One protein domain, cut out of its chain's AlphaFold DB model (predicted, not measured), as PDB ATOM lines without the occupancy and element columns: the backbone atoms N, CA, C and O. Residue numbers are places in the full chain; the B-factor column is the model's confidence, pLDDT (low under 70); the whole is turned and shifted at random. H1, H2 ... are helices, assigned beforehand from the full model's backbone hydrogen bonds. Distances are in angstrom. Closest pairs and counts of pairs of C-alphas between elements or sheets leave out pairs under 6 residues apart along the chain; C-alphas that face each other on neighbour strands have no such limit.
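What this domain is: This is residues 178 to 271 of the 271 residues of an uncharacterized protein of Glycomyces sp. MMG10089 (UniProt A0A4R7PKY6). Look first for the longest helix, H3, which stands in a loose row between H4 and H1, while H2 crosses H1 at a steep angle. The helices make two touching pairs, H4 packed on residues 234 to 241 of H3 and H2 packed on residues 188 to 193 of H1, and the two pairs come close where H1 nears H3. The printed part has 94 residues with four named helices, in the order H1, H2, H3, H4, and no named strand; its class is all helix. It is compact, with a radius of gyration of the C-alphas of 12.4 A and spans of 36 by 27 by 21 A.

How they stand to each other: Begin at H3, residues 233 to 249. H4, residues 260 to 268, touches it at residues 234 to 241 alone; the closest C-alphas, those of Ala 234 and Ala 266, are 5.1 A apart. The two run opposite ways at a steep tilt of 58 degrees. H1, residues 182 to 194, is close to H3 but not clearly touching: the closest C-alphas, those of Ala 191 and Ile 243, are 6.6 A apart. H1 touches H2, residues 209 to 221, with its residues 188 to 193 alone. Their closest C-alphas, those of Ala 192 and Gly 214, are 4.9 A apart, and they run the same way at a steep tilt of 64 degrees. H2 and H3 are apart, as are H1 and H4, and H2 and H4. In H1, H2, H3 and H4 every O i to N i+4 pair is within hydrogen-bond range.

Where its parts are: Find C-alpha 233 at (299.572, 258.392, 216.750); from there H3 runs 24.0 A to C-alpha 249. H1 starts from C-alpha 182 at (306.313, 273.420, 218.923) and is 17.6 A long. H2 measures 18.5 A. H4 measures 12.5 A and ends at C-alpha 268, at (297.552, 248.702, 222.649).

The domain as a whole: The C-alphas farthest apart are those of Asp 200 and Glu 271, 38.9 A. The links H1 to H2 and H2 to H3 are long, and H3 to H4 is short. The printed part has no cut; its mean pLDDT is 95.4, and residues 270 to 271 are under 70.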
ATOM      1  N   ASN A 178     303.159 266.644 214.495       95.19
ATOM      2  CA  ASN A 178     302.980 267.782 213.612       95.19
ATOM      3  C   ASN A 178     304.184 268.716 213.756       95.19
ATOM      4  O   ASN A 178     304.352 269.346 214.792       95.19
ATOM      5  N   TRP A 179     304.987 268.848 212.703       95.56
ATOM      6  CA  TRP A 179     306.180 269.702 212.709       95.56
ATOM      7  C   TRP A 179     305.885 271.205 212.785       95.56
ATOM      8  O   TRP A 179     306.777 271.983 213.103       95.56
ATOM      9  N   GLY A 180     304.633 271.616 212.555       93.25
ATOM     10  CA  GLY A 180     304.159 272.969 212.862       93.25
ATOM     11  C   GLY A 180     303.752 273.164 214.327       93.25
ATOM     12  O   GLY A 180     303.277 274.236 214.687       93.25
ATOM     13  N   TYR A 181     303.877 272.136 215.171       92.69
ATOM     14  CA  TYR A 181     303.543 272.201 216.587       92.69
ATOM     15  C   TYR A 181     304.803 272.140 217.449       92.69
ATOM     16  O   TYR A 181     305.499 271.125 217.482       92.69
ATOM     17  N   GLN A 182     305.061 273.220 218.189       93.75
ATOM     18  CA  GLN A 182     306.313 273.420 218.923       93.75
ATOM     19  C   GLN A 182     306.639 272.282 219.898       93.75
ATOM     20  O   GLN A 182     307.791 271.864 219.967       93.75
ATOM     21  N   THR A 183     305.651 271.704 220.588       94.44
ATOM     22  CA  THR A 183     305.874 270.538 221.463       94.44
ATOM     23  C   THR A 183     306.517 269.370 220.714       94.44
ATOM     24  O   THR A 183     307.473 268.770 221.197       94.44
ATOM     25  N   ASP A 184     306.008 269.038 219.525       96.75
ATOM     26  CA  ASP A 184     306.488 267.881 218.766       96.75
ATOM     27  C   ASP A 184     307.902 268.159 218.227       96.75
ATOM     28  O   ASP A 184     308.796 267.316 218.337       96.75
ATOM     29  N   THR A 185     308.133 269.369 217.707       97.94
ATOM     30  CA  THR A 185     309.434 269.777 217.161       97.94
ATOM     31  C   THR A 185     310.514 269.872 218.239       97.94
ATOM     32  O   THR A 185     311.603 269.322 218.059       97.94
ATOM     33  N   THR A 186     310.222 270.499 219.381       98.12
ATOM     34  CA  THR A 186     311.195 270.657 220.475       98.12
ATOM     35  C   THR A 186     311.606 269.315 221.079       98.12
ATOM     36  O   THR A 186     312.783 269.132 221.379       98.12
ATOM     37  N   ILE A 187     310.701 268.331 221.182       98.44
ATOM     38  CA  ILE A 187     311.051 266.963 221.609       98.44
ATOM     39  C   ILE A 187     312.067 266.327 220.648       98.44
ATOM     40  O   ILE A 187     313.052 265.740 221.100       98.44
ATOM     41  N   ILE A 188     311.868 266.458 219.331       98.56
ATOM     42  CA  ILE A 188     312.786 265.903 218.323       98.56
ATOM     43  C   ILE A 188     314.135 266.623 218.330       98.56
ATOM     44  O   ILE A 188     315.173 265.960 218.316       98.56
ATOM     45  N   GLN A 189     314.146 267.956 218.394       98.75
ATOM     46  CA  GLN A 189     315.377 268.744 218.519       98.75
ATOM     47  C   GLN A 189     316.159 268.342 219.773       98.75
ATOM     48  O   GLN A 189     317.362 268.080 219.711       98.75
ATOM     49  N   TRP A 190     315.464 268.217 220.906       98.62
ATOM     50  CA  TRP A 190     316.076 267.831 222.169       98.62
ATOM     51  C   TRP A 190     316.643 266.413 222.110       98.62
ATOM     52  O   TRP A 190     317.802 266.206 222.466       98.62
ATOM     53  N   ALA A 191     315.885 265.446 221.590       98.81
ATOM     54  CA  ALA A 191     316.372 264.087 221.382       98.81
ATOM     55  C   ALA A 191     317.583 264.049 220.434       98.81
ATOM     56  O   ALA A 191     318.559 263.352 220.701       98.81
ATOM     57  N   ALA A 192     317.575 264.830 219.354       98.81
ATOM     58  CA  ALA A 192     318.690 264.877 218.415       98.81
ATOM     59  C   ALA A 192     319.957 265.432 219.083       98.81
ATOM     60  O   ALA A 192     321.040 264.867 218.925       98.81
ATOM     61  N   ARG A 193     319.820 266.496 219.880       98.62
ATOM     62  CA  ARG A 193     320.927 267.080 220.644       98.62
ATOM     63  C   ARG A 193     321.451 266.118 221.704       98.62
ATOM     64  O   ARG A 193     322.619 265.741 221.686       98.62
ATOM     65  N   ASP A 194     320.575 265.730 222.625       98.62
ATOM     66  CA  ASP A 194     320.968 265.086 223.872       98.62
ATOM     67  C   ASP A 194     321.032 263.559 223.755       98.62
ATOM     68  O   ASP A 194     321.673 262.960 224.604       98.62
ATOM     69  N   LEU A 195     320.438 262.903 222.749       98.81
ATOM     70  CA  LEU A 195     320.543 261.443 222.545       98.81
ATOM     71  C   LEU A 195     321.353 261.066 221.300       98.81
ATOM     72  O   LEU A 195     322.058 260.063 221.322       98.81
ATOM     73  N   ALA A 196     321.247 261.821 220.204       98.38
ATOM     74  CA  ALA A 196     322.006 261.528 218.982       98.38
ATOM     75  C   ALA A 196     323.345 262.288 218.893       98.38
ATOM     76  O   ALA A 196     324.167 261.985 218.024       98.38
ATOM     77  N   GLY A 197     323.591 263.241 219.798       96.75
ATOM     78  CA  GLY A 197     324.838 264.002 219.862       96.75
ATOM     79  C   GLY A 197     324.974 265.060 218.766       96.75
ATOM     80  O   GLY A 197     326.095 265.402 218.383       96.75
ATOM     81  N   VAL A 198     323.860 265.571 218.228       97.94
ATOM     82  CA  VAL A 198     323.900 266.683 217.268       97.94
ATOM     83  C   VAL A 198     324.363 267.947 217.991       97.94
ATOM     84  O   VAL A 198     323.656 268.491 218.839       97.94
ATOM     85  N   LYS A 199     325.569 268.402 217.651       95.19
ATOM     86  CA  LYS A 199     326.162 269.621 218.209       95.19
ATOM     87  C   LYS A 199     325.390 270.861 217.763       95.19
ATOM     88  O   LYS A 199     324.856 270.894 216.654       95.19
ATOM     89  N   ASP A 200     325.344 271.850 218.652       92.94
ATOM     90  CA  ASP A 200     324.784 273.187 218.412       92.94
ATOM     91  C   ASP A 200     323.320 273.193 217.940       92.94
ATOM     92  O   ASP A 200     322.867 274.126 217.285       92.94
ATOM     93  N   MET A 201     322.567 272.133 218.251       96.81
ATOM     94  CA  MET A 201     321.134 272.058 217.978       96.81
ATOM     95  C   MET A 201     320.378 273.019 218.898       96.81
ATOM     96  O   MET A 201     320.349 272.821 220.121       96.81
ATOM     97  N   ALA A 202     319.739 274.026 218.303       96.00
ATOM     98  CA  ALA A 202     318.758 274.848 218.992       96.00
ATOM     99  C   ALA A 202     317.497 274.023 219.303       96.00
ATOM    100  O   ALA A 202     317.098 273.150 218.534       96.00
ATOM    101  N   ILE A 203     316.885 274.287 220.458       97.31
ATOM    102  CA  ILE A 203     315.568 273.749 220.818       97.31
ATOM    103  C   ILE A 203     314.608 274.936 220.852       97.31
ATOM    104  O   ILE A 203     314.334 275.488 221.918       97.31
ATOM    105  N   ASP A 204     314.207 275.370 219.664       96.19
ATOM    106  CA  ASP A 204     313.411 276.574 219.400       96.19
ATOM    107  C   ASP A 204     312.003 276.259 218.865       96.19
ATOM    108  O   ASP A 204     311.145 277.137 218.832       96.19
ATOM    109  N   GLY A 205     311.734 275.002 218.498       96.94
ATOM    110  CA  GLY A 205     310.456 274.580 217.935       96.94
ATOM    111  C   GLY A 205     310.321 274.792 216.427       96.94
ATOM    112  O   GLY A 205     309.274 274.434 215.884       96.94
ATOM    113  N   ASP A 206     311.368 275.268 215.746       96.94
ATOM    114  CA  ASP A 206     311.379 275.475 214.300       96.94
ATOM    115  C   ASP A 206     311.941 274.252 213.554       96.94
ATOM    116  O   ASP A 206     313.098 273.831 213.690       96.94
ATOM    117  N   PHE A 207     311.108 273.640 212.706       97.62
ATOM    118  CA  PHE A 207     311.504 272.454 211.947       97.62
ATOM    119  C   PHE A 207     312.284 272.836 210.676       97.62
ATOM    120  O   PHE A 207     311.765 272.809 209.561       97.62
ATOM    121  N   GLY A 208     313.551 273.217 210.854       97.25
ATOM    122  CA  GLY A 208     314.464 273.609 209.775       97.25
ATOM    123  C   GLY A 208     315.441 272.513 209.312       97.25
ATOM    124  O   GLY A 208     315.354 271.355 209.729       97.25
ATOM    125  N   PRO A 209     316.432 272.863 208.466       97.31
ATOM    126  CA  PRO A 209     317.427 271.918 207.947       97.31
ATOM    127  C   PRO A 209     318.235 271.183 209.027       97.31
ATOM    128  O   PRO A 209     318.516 269.991 208.881       97.31
ATOM    129  N   GLN A 210     318.584 271.858 210.130       97.31
ATOM    130  CA  GLN A 210     319.298 271.225 211.245       97.31
ATOM    131  C   GLN A 210     318.412 270.182 211.939       97.31
ATOM    132  O   GLN A 210     318.849 269.043 212.125       97.31
ATOM    133  N   THR A 211     317.153 270.530 212.229       98.38
ATOM    134  CA  THR A 211     316.144 269.610 212.771       98.38
ATOM    135  C   THR A 211     315.938 268.409 211.847       98.38
ATOM    136  O   THR A 211     315.961 267.277 212.323       98.38
ATOM    137  N   THR A 212     315.858 268.614 210.527       98.19
ATOM    138  CA  THR A 212     315.772 267.529 209.530       98.19
ATOM    139  C   THR A 212     316.955 266.563 209.625       98.19
ATOM    140  O   THR A 212     316.752 265.349 209.676       98.19
ATOM    141  N   LYS A 213     318.190 267.077 209.703       98.06
ATOM    142  CA  LYS A 213     319.391 266.243 209.862       98.06
ATOM    143  C   LYS A 213     319.365 265.458 211.177       98.06
ATOM    144  O   LYS A 213     319.682 264.271 211.194       98.06
ATOM    145  N   GLY A 214     318.973 266.108 212.273       98.44
ATOM    146  CA  GLY A 214     318.839 265.462 213.577       98.44
ATOM    147  C   GLY A 214     317.768 264.373 213.592       98.44
ATOM    148  O   GLY A 214     318.011 263.277 214.093       98.44
ATOM    149  N   PHE A 215     316.620 264.639 212.974       98.56
ATOM    150  CA  PHE A 215     315.536 263.679 212.800       98.56
ATOM    151  C   PHE A 215     315.978 262.456 211.985       98.56
ATOM    152  O   PHE A 215     315.707 261.327 212.385       98.56
ATOM    153  N   GLN A 216     316.704 262.654 210.880       98.50
ATOM    154  CA  GLN A 216     317.249 261.555 210.074       98.50
ATOM    155  C   GLN A 216     318.244 260.698 210.865       98.50
ATOM    156  O   GLN A 216     318.141 259.474 210.839       98.50
ATOM    157  N   LEU A 217     319.149 261.325 211.624       98.56
ATOM    158  CA  LEU A 217     320.106 260.605 212.468       98.56
ATOM    159  C   LEU A 217     319.411 259.804 213.577       98.56
ATOM    160  O   LEU A 217     319.782 258.662 213.842       98.56
ATOM    161  N   LEU A 218     318.389 260.376 214.221       98.69
ATOM    162  CA  LEU A 218     317.562 259.644 215.183       98.69
ATOM    163  C   LEU A 218     316.862 258.461 214.518       98.69
ATOM    164  O   LEU A 218     316.885 257.365 215.065       98.69
ATOM    165  N   ARG A 219     316.273 258.665 213.334       98.50
ATOM    166  CA  ARG A 219     315.574 257.613 212.586       98.50
ATOM    167  C   ARG A 219     316.494 256.438 212.270       98.50
ATOM    168  O   ARG A 219     316.084 255.293 212.445       98.50
ATOM    169  N   GLU A 220     317.721 256.718 211.839       98.44
ATOM    170  CA  GLU A 220     318.756 255.709 211.609       98.44
ATOM    171  C   GLU A 220     319.095 254.965 212.907       98.44
ATOM    172  O   GLU A 220     318.955 253.746 212.979       98.44
ATOM    173  N   ARG A 221     319.461 255.698 213.966       98.50
ATOM    174  CA  ARG A 221     319.900 255.104 215.237       98.50
ATOM    175  C   ARG A 221     318.804 254.327 215.950       98.50
ATOM    176  O   ARG A 221     319.079 253.306 216.562       98.50
ATOM    177  N   PHE A 222     317.560 254.773 215.863       98.56
ATOM    178  CA  PHE A 222     316.420 254.054 216.419       98.56
ATOM    179  C   PHE A 222     316.008 252.835 215.586       98.56
ATOM    180  O   PHE A 222     315.136 252.084 216.021       98.56
ATOM    181  N   GLY A 223     316.589 252.618 214.400       98.00
ATOM    182  CA  GLY A 223     316.124 251.579 213.482       98.00
ATOM    183  C   GLY A 223     314.682 251.821 213.020       98.00
ATOM    184  O   GLY A 223     313.933 250.879 212.792       98.00
ATOM    185  N   ALA A 224     314.271 253.088 212.920       97.44
ATOM    186  CA  ALA A 224     312.901 253.518 212.641       97.44
ATOM    187  C   ALA A 224     312.694 253.866 211.153       97.44
ATOM    188  O   ALA A 224     311.934 254.771 210.803       97.44
ATOM    189  N   ALA A 225     313.400 253.178 210.250       95.56
ATOM    190  CA  ALA A 225     313.360 253.462 208.817       95.56
ATOM    191  C   ALA A 225     311.945 253.338 208.224       95.56
ATOM    192  O   ALA A 225     311.614 254.073 207.305       95.56
ATOM    193  N   ASP A 226     311.082 252.489 208.772       95.94
ATOM    194  CA  ASP A 226     309.691 252.299 208.343       95.94
ATOM    195  C   ASP A 226     308.657 252.954 209.285       95.94
ATOM    196  O   ASP A 226     307.457 252.894 209.024       95.94
ATOM    197  N   VAL A 227     309.098 253.611 210.364       97.06
ATOM    198  CA  VAL A 227     308.219 254.235 211.368       97.06
ATOM    199  C   VAL A 227     308.293 255.756 211.261       97.06
ATOM    200  O   VAL A 227     309.111 256.408 211.906       97.06
ATOM    201  N   ASP A 228     307.408 256.337 210.454       97.00
ATOM    202  CA  ASP A 228     307.252 257.791 210.339       97.00
ATOM    203  C   ASP A 228     306.250 258.312 211.394       97.00
ATOM    204  O   ASP A 228     305.060 257.979 211.309       97.00
ATOM    205  N   PRO A 229     306.686 259.130 212.378       97.56
ATOM    206  CA  PRO A 229     305.839 259.582 213.482       97.56
ATOM    207  C   PRO A 229     304.738 260.559 213.048       97.56
ATOM    208  O   PRO A 229     303.817 260.814 213.822       97.56
ATOM    209  N   THR A 230     304.787 261.081 211.817       97.06
ATOM    210  CA  THR A 230     303.739 261.953 211.261       97.06
ATOM    211  C   THR A 230     302.553 261.180 210.684       97.06
ATOM    212  O   THR A 230     301.494 261.756 210.445       97.06
ATOM    213  N   LYS A 231     302.699 259.866 210.455       96.62
ATOM    214  CA  LYS A 231     301.668 259.054 209.787       96.62
ATOM    215  C   LYS A 231     300.565 258.578 210.718       96.62
ATOM    216  O   LYS A 231     299.444 258.373 210.265       96.62
ATOM    217  N   SER A 232     300.860 258.378 212.000       94.56
ATOM    218  CA  SER A 232     299.872 257.909 212.973       94.56
ATOM    219  C   SER A 232     300.287 258.235 214.408       94.56
ATOM    220  O   SER A 232     301.469 258.408 214.712       94.56
ATOM    221  N   GLY A 233     299.304 258.278 215.314       93.12
ATOM    222  CA  GLY A 233     299.572 258.392 216.750       93.12
ATOM    223  C   GLY A 233     300.371 257.203 217.294       93.12
ATOM    224  O   GLY A 233     301.240 257.393 218.138       93.12
ATOM    225  N   ALA A 234     300.149 255.996 216.759       94.06
ATOM    226  CA  ALA A 234     300.925 254.808 217.119       94.06
ATOM    227  C   ALA A 234     302.410 254.961 216.747       94.06
ATOM    228  O   ALA A 234     303.282 254.688 217.568       94.06
ATOM    229  N   ASN A 235     302.718 255.486 215.556       96.62
ATOM    230  CA  ASN A 235     304.105 255.728 215.158       96.62
ATOM    231  C   ASN A 235     304.770 256.790 216.038       96.62
ATOM    232  O   ASN A 235     305.926 256.621 216.424       96.62
ATOM    233  N   LEU A 236     304.053 257.861 216.400       96.69
ATOM    234  CA  LEU A 236     304.576 258.831 217.360       96.69
ATOM    235  C   LEU A 236     304.849 258.174 218.721       96.69
ATOM    236  O   LEU A 236     305.908 258.406 219.295       96.69
ATOM    237  N   ARG A 237     303.951 257.317 219.223       95.88
ATOM    238  CA  ARG A 237     304.160 256.588 220.484       95.88
ATOM    239  C   ARG A 237     305.408 255.709 220.458       95.88
ATOM    240  O   ARG A 237     306.159 255.730 221.427       95.88
ATOM    241  N   ILE A 238     305.691 255.020 219.349       97.56
ATOM    242  CA  ILE A 238     306.951 254.271 219.170       97.56
ATOM    243  C   ILE A 238     308.159 255.201 219.367       97.56
ATOM    244  O   ILE A 238     309.064 254.890 220.141       97.56
ATOM    245  N   TRP A 239     308.152 256.370 218.723       98.38
ATOM    246  CA  TRP A 239     309.218 257.367 218.869       98.38
ATOM    247  C   TRP A 239     309.339 257.902 220.300       98.38
ATOM    248  O   TRP A 239     310.446 257.978 220.830       98.38
ATOM    249  N   LEU A 240     308.226 258.239 220.953       98.25
ATOM    250  CA  LEU A 240     308.220 258.723 222.337       98.25
ATOM    251  C   LEU A 240     308.706 257.648 223.319       98.25
ATOM    252  O   LEU A 240     309.466 257.965 224.230       98.25
ATOM    253  N   ASN A 241     308.350 256.379 223.099       97.94
ATOM    254  CA  ASN A 241     308.851 255.252 223.884       97.94
ATOM    255  C   ASN A 241     310.360 255.063 223.692       97.94
ATOM    256  O   ASN A 241     311.076 254.877 224.675       97.94
ATOM    257  N   LEU A 242     310.879 255.170 222.465       98.56
ATOM    258  CA  LEU A 242     312.326 255.161 222.226       98.56
ATOM    259  C   LEU A 242     313.015 256.298 222.974       98.56
ATOM    260  O   LEU A 242     313.957 256.041 223.721       98.56
ATOM    261  N   ILE A 243     312.539 257.532 222.820       98.81
ATOM    262  CA  ILE A 243     313.111 258.700 223.502       98.81
ATOM    263  C   ILE A 243     313.083 258.490 225.020       98.81
ATOM    264  O   ILE A 243     314.122 258.611 225.664       98.81
ATOM    265  N   GLY A 244     311.935 258.097 225.578       98.62
ATOM    266  CA  GLY A 244     311.759 257.843 227.007       98.62
ATOM    267  C   GLY A 244     312.724 256.792 227.553       98.62
ATOM    268  O   GLY A 244     313.397 257.038 228.551       98.62
ATOM    269  N   ARG A 245     312.862 255.651 226.865       98.44
ATOM    270  CA  ARG A 245     313.761 254.556 227.268       98.44
ATOM    271  C   ARG A 245     315.228 254.976 227.249       98.44
ATOM    272  O   ARG A 245     315.925 254.789 228.243       98.44
ATOM    273  N   HIS A 246     315.693 255.582 226.155       98.75
ATOM    274  CA  HIS A 246     317.072 256.072 226.053       98.75
ATOM    275  C   HIS A 246     317.374 257.121 227.117       98.75
ATOM    276  O   HIS A 246     318.410 257.070 227.779       98.75
ATOM    277  N   ALA A 247     316.459 258.071 227.288       98.69
ATOM    278  CA  ALA A 247     316.688 259.221 228.134       98.69
ATOM    279  C   ALA A 247     316.590 258.865 229.632       98.69
ATOM    280  O   ALA A 247     317.388 259.365 230.425       98.69
ATOM    281  N   MET A 248     315.709 257.933 230.019       98.50
ATOM    282  CA  MET A 248     315.654 257.398 231.387       98.50
ATOM    283  C   MET A 248     316.899 256.567 231.733       98.50
ATOM    284  O   MET A 248     317.466 256.728 232.817       98.50
ATOM    285  N   ALA A 249     317.365 255.743 230.788       98.25
ATOM    286  CA  ALA A 249     318.534 254.883 230.968       98.25
ATOM    287  C   ALA A 249     319.877 255.617 230.839       98.25
ATOM    288  O   ALA A 249     320.925 255.009 231.076       98.25
ATOM    289  N   ASP A 250     319.854 256.902 230.461       98.25
ATOM    290  CA  ASP A 250     321.036 257.705 230.137       98.25
ATOM    291  C   ASP A 250     321.914 257.036 229.066       98.25
ATOM    292  O   ASP A 250     323.112 256.807 229.241       98.25
ATOM    293  N   LYS A 251     321.283 256.667 227.948       98.44
ATOM    294  CA  LYS A 251     321.930 256.022 226.804       98.44
ATOM    295  C   LYS A 251     321.846 256.888 225.554       98.44
ATOM    296  O   LYS A 251     320.850 257.565 225.314       98.44
ATOM    297  N   GLU A 252     322.891 256.811 224.736       98.50
ATOM    298  CA  GLU A 252     322.885 257.364 223.379       98.50
ATOM    299  C   GLU A 252     321.838 256.656 222.513       98.50
ATOM    300  O   GLU A 252     321.584 255.459 222.686       98.50
ATOM    301  N   ALA A 253     321.281 257.374 221.539       98.44
ATOM    302  CA  ALA A 253     320.414 256.798 220.520       98.44
ATOM    303  C   ALA A 253     321.111 255.607 219.836       98.44
ATOM    304  O   ALA A 253     322.268 255.718 219.425       98.44
ATOM    305  N   GLY A 254     320.397 254.485 219.719       97.88
ATOM    306  CA  GLY A 254     320.917 253.210 219.209       97.88
ATOM    307  C   GLY A 254     321.079 252.128 220.273       97.88
ATOM    308  O   GLY A 254     321.191 250.955 219.929       97.88
ATOM    309  N   ALA A 255     321.022 252.484 221.559       97.94
ATOM    310  CA  ALA A 255     320.974 251.493 222.636       97.94
ATOM    311  C   ALA A 255     319.652 250.705 222.657       97.94
ATOM    312  O   ALA A 255     319.633 249.541 223.055       97.94
ATOM    313  N   TYR A 256     318.560 251.336 222.222       97.88
ATOM    314  CA  TYR A 256     317.265 250.705 222.000       97.88
ATOM    315  C   TYR A 256     316.801 251.003 220.576       97.88
ATOM    316  O   TYR A 256     316.949 252.117 220.076       97.88
ATOM    317  N   THR A 257     316.211 250.015 219.921       98.06
ATOM    318  CA  THR A 257     315.708 250.153 218.555       98.06
ATOM    319  C   THR A 257     314.266 249.685 218.471       98.06
ATOM    320  O   THR A 257     313.747 249.035 219.387       98.06
ATOM    321  N   VAL A 258     313.594 250.056 217.384       96.94
ATOM    322  CA  VAL A 258     312.256 249.548 217.085       96.94
ATOM    323  C   VAL A 258     312.295 248.018 217.033       96.94
ATOM    324  O   VAL A 258     313.131 247.426 216.355       96.94
ATOM    325  N   ASN A 259     311.357 247.380 217.730       94.12
ATOM    326  CA  ASN A 259     311.155 245.934 217.720       94.12
ATOM    327  C   ASN A 259     309.655 245.596 217.796       94.12
ATOM    328  O   ASN A 259     308.817 246.487 217.958       94.12
ATOM    329  N   GLU A 260     309.307 244.316 217.661       90.12
ATOM    330  CA  GLU A 260     307.908 243.857 217.646       90.12
ATOM    331  C   GLU A 260     307.156 244.194 218.939       90.12
ATOM    332  O   GLU A 260     306.031 244.686 218.882       90.12
ATOM    333  N   SER A 261     307.799 244.021 220.097       89.94
ATOM    334  CA  SER A 261     307.215 244.363 221.402       89.94
ATOM    335  C   SER A 261     306.809 245.837 221.478       89.94
ATOM    336  O   SER A 261     305.719 246.153 221.946       89.94
ATOM    337  N   MET A 262     307.647 246.740 220.969       91.12
ATOM    338  CA  MET A 262     307.357 248.172 220.967       91.12
ATOM    339  C   MET A 262     306.206 248.536 220.023       91.12
ATOM    340  O   MET A 262     305.421 249.434 220.324       91.12
ATOM    341  N   ARG A 263     306.089 247.838 218.888       92.38
ATOM    342  CA  ARG A 263     304.960 248.017 217.962       92.38
ATOM    343  C   ARG A 263     303.652 247.552 218.600       92.38
ATOM    344  O   ARG A 263     302.655 248.259 218.493       92.38
ATOM    345  N   ALA A 264     303.675 246.415 219.296       88.25
ATOM    346  CA  ALA A 264     302.520 245.897 220.022       88.25
ATOM    347  C   ALA A 264     302.075 246.845 221.152       88.25
ATOM    348  O   ALA A 264     300.892 247.157 221.256       88.25
ATOM    349  N   GLU A 265     303.019 247.368 221.940       87.88
ATOM    350  CA  GLU A 265     302.746 248.356 222.996       87.88
ATOM    351  C   GLU A 265     302.083 249.622 222.433       87.88
ATOM    352  O   GLU A 265     301.041 250.054 222.918       87.88
ATOM    353  N   ALA A 266     302.629 250.184 221.350       86.38
ATOM    354  CA  ALA A 266     302.093 251.404 220.749       86.38
ATOM    355  C   ALA A 266     300.691 251.237 220.134       86.38
ATOM    356  O   ALA A 266     299.944 252.222 220.049       86.38
ATOM    357  N   ALA A 267     300.354 250.020 219.690       83.75
ATOM    358  CA  ALA A 267     299.021 249.664 219.215       83.75
ATOM    359  C   ALA A 267     298.025 249.567 220.381       83.75
ATOM    360  O   ALA A 267     296.982 250.212 220.324       83.75
ATOM    361  N   ALA A 268     298.391 248.864 221.460       83.12
ATOM    362  CA  ALA A 268     297.552 248.702 222.649       83.12
ATOM    363  C   ALA A 268     297.262 250.031 223.372       83.12
ATOM    364  O   ALA A 268     296.183 250.225 223.914       83.12
ATOM    365  N   GLU A 269     298.197 250.985 223.351       78.19
ATOM    366  CA  GLU A 269     297.990 252.329 223.915       78.19
ATOM    367  C   GLU A 269     297.037 253.222 223.094       78.19
ATOM    368  O   GLU A 269     296.705 254.332 223.519       78.19
ATOM    369  N   GLY A 270     296.673 252.804 221.877       66.12
ATOM    370  CA  GLY A 270     295.752 253.533 221.006       66.12
ATOM    371  C   GLY A 270     294.276 253.208 221.207       66.12
ATOM    372  O   GLY A 270     293.452 253.931 220.643       66.12
ATOM    373  N   GLU A 271     293.977 252.157 221.969       54.72
ATOM    374  CA  GLU A 271     292.630 251.717 222.359       54.72
ATOM    375  C   GLU A 271     292.171 252.407 223.658       54.72
ATOM    376  O   GLU A 271     290.975 252.768 223.726       54.72
TER     377      GLU A 271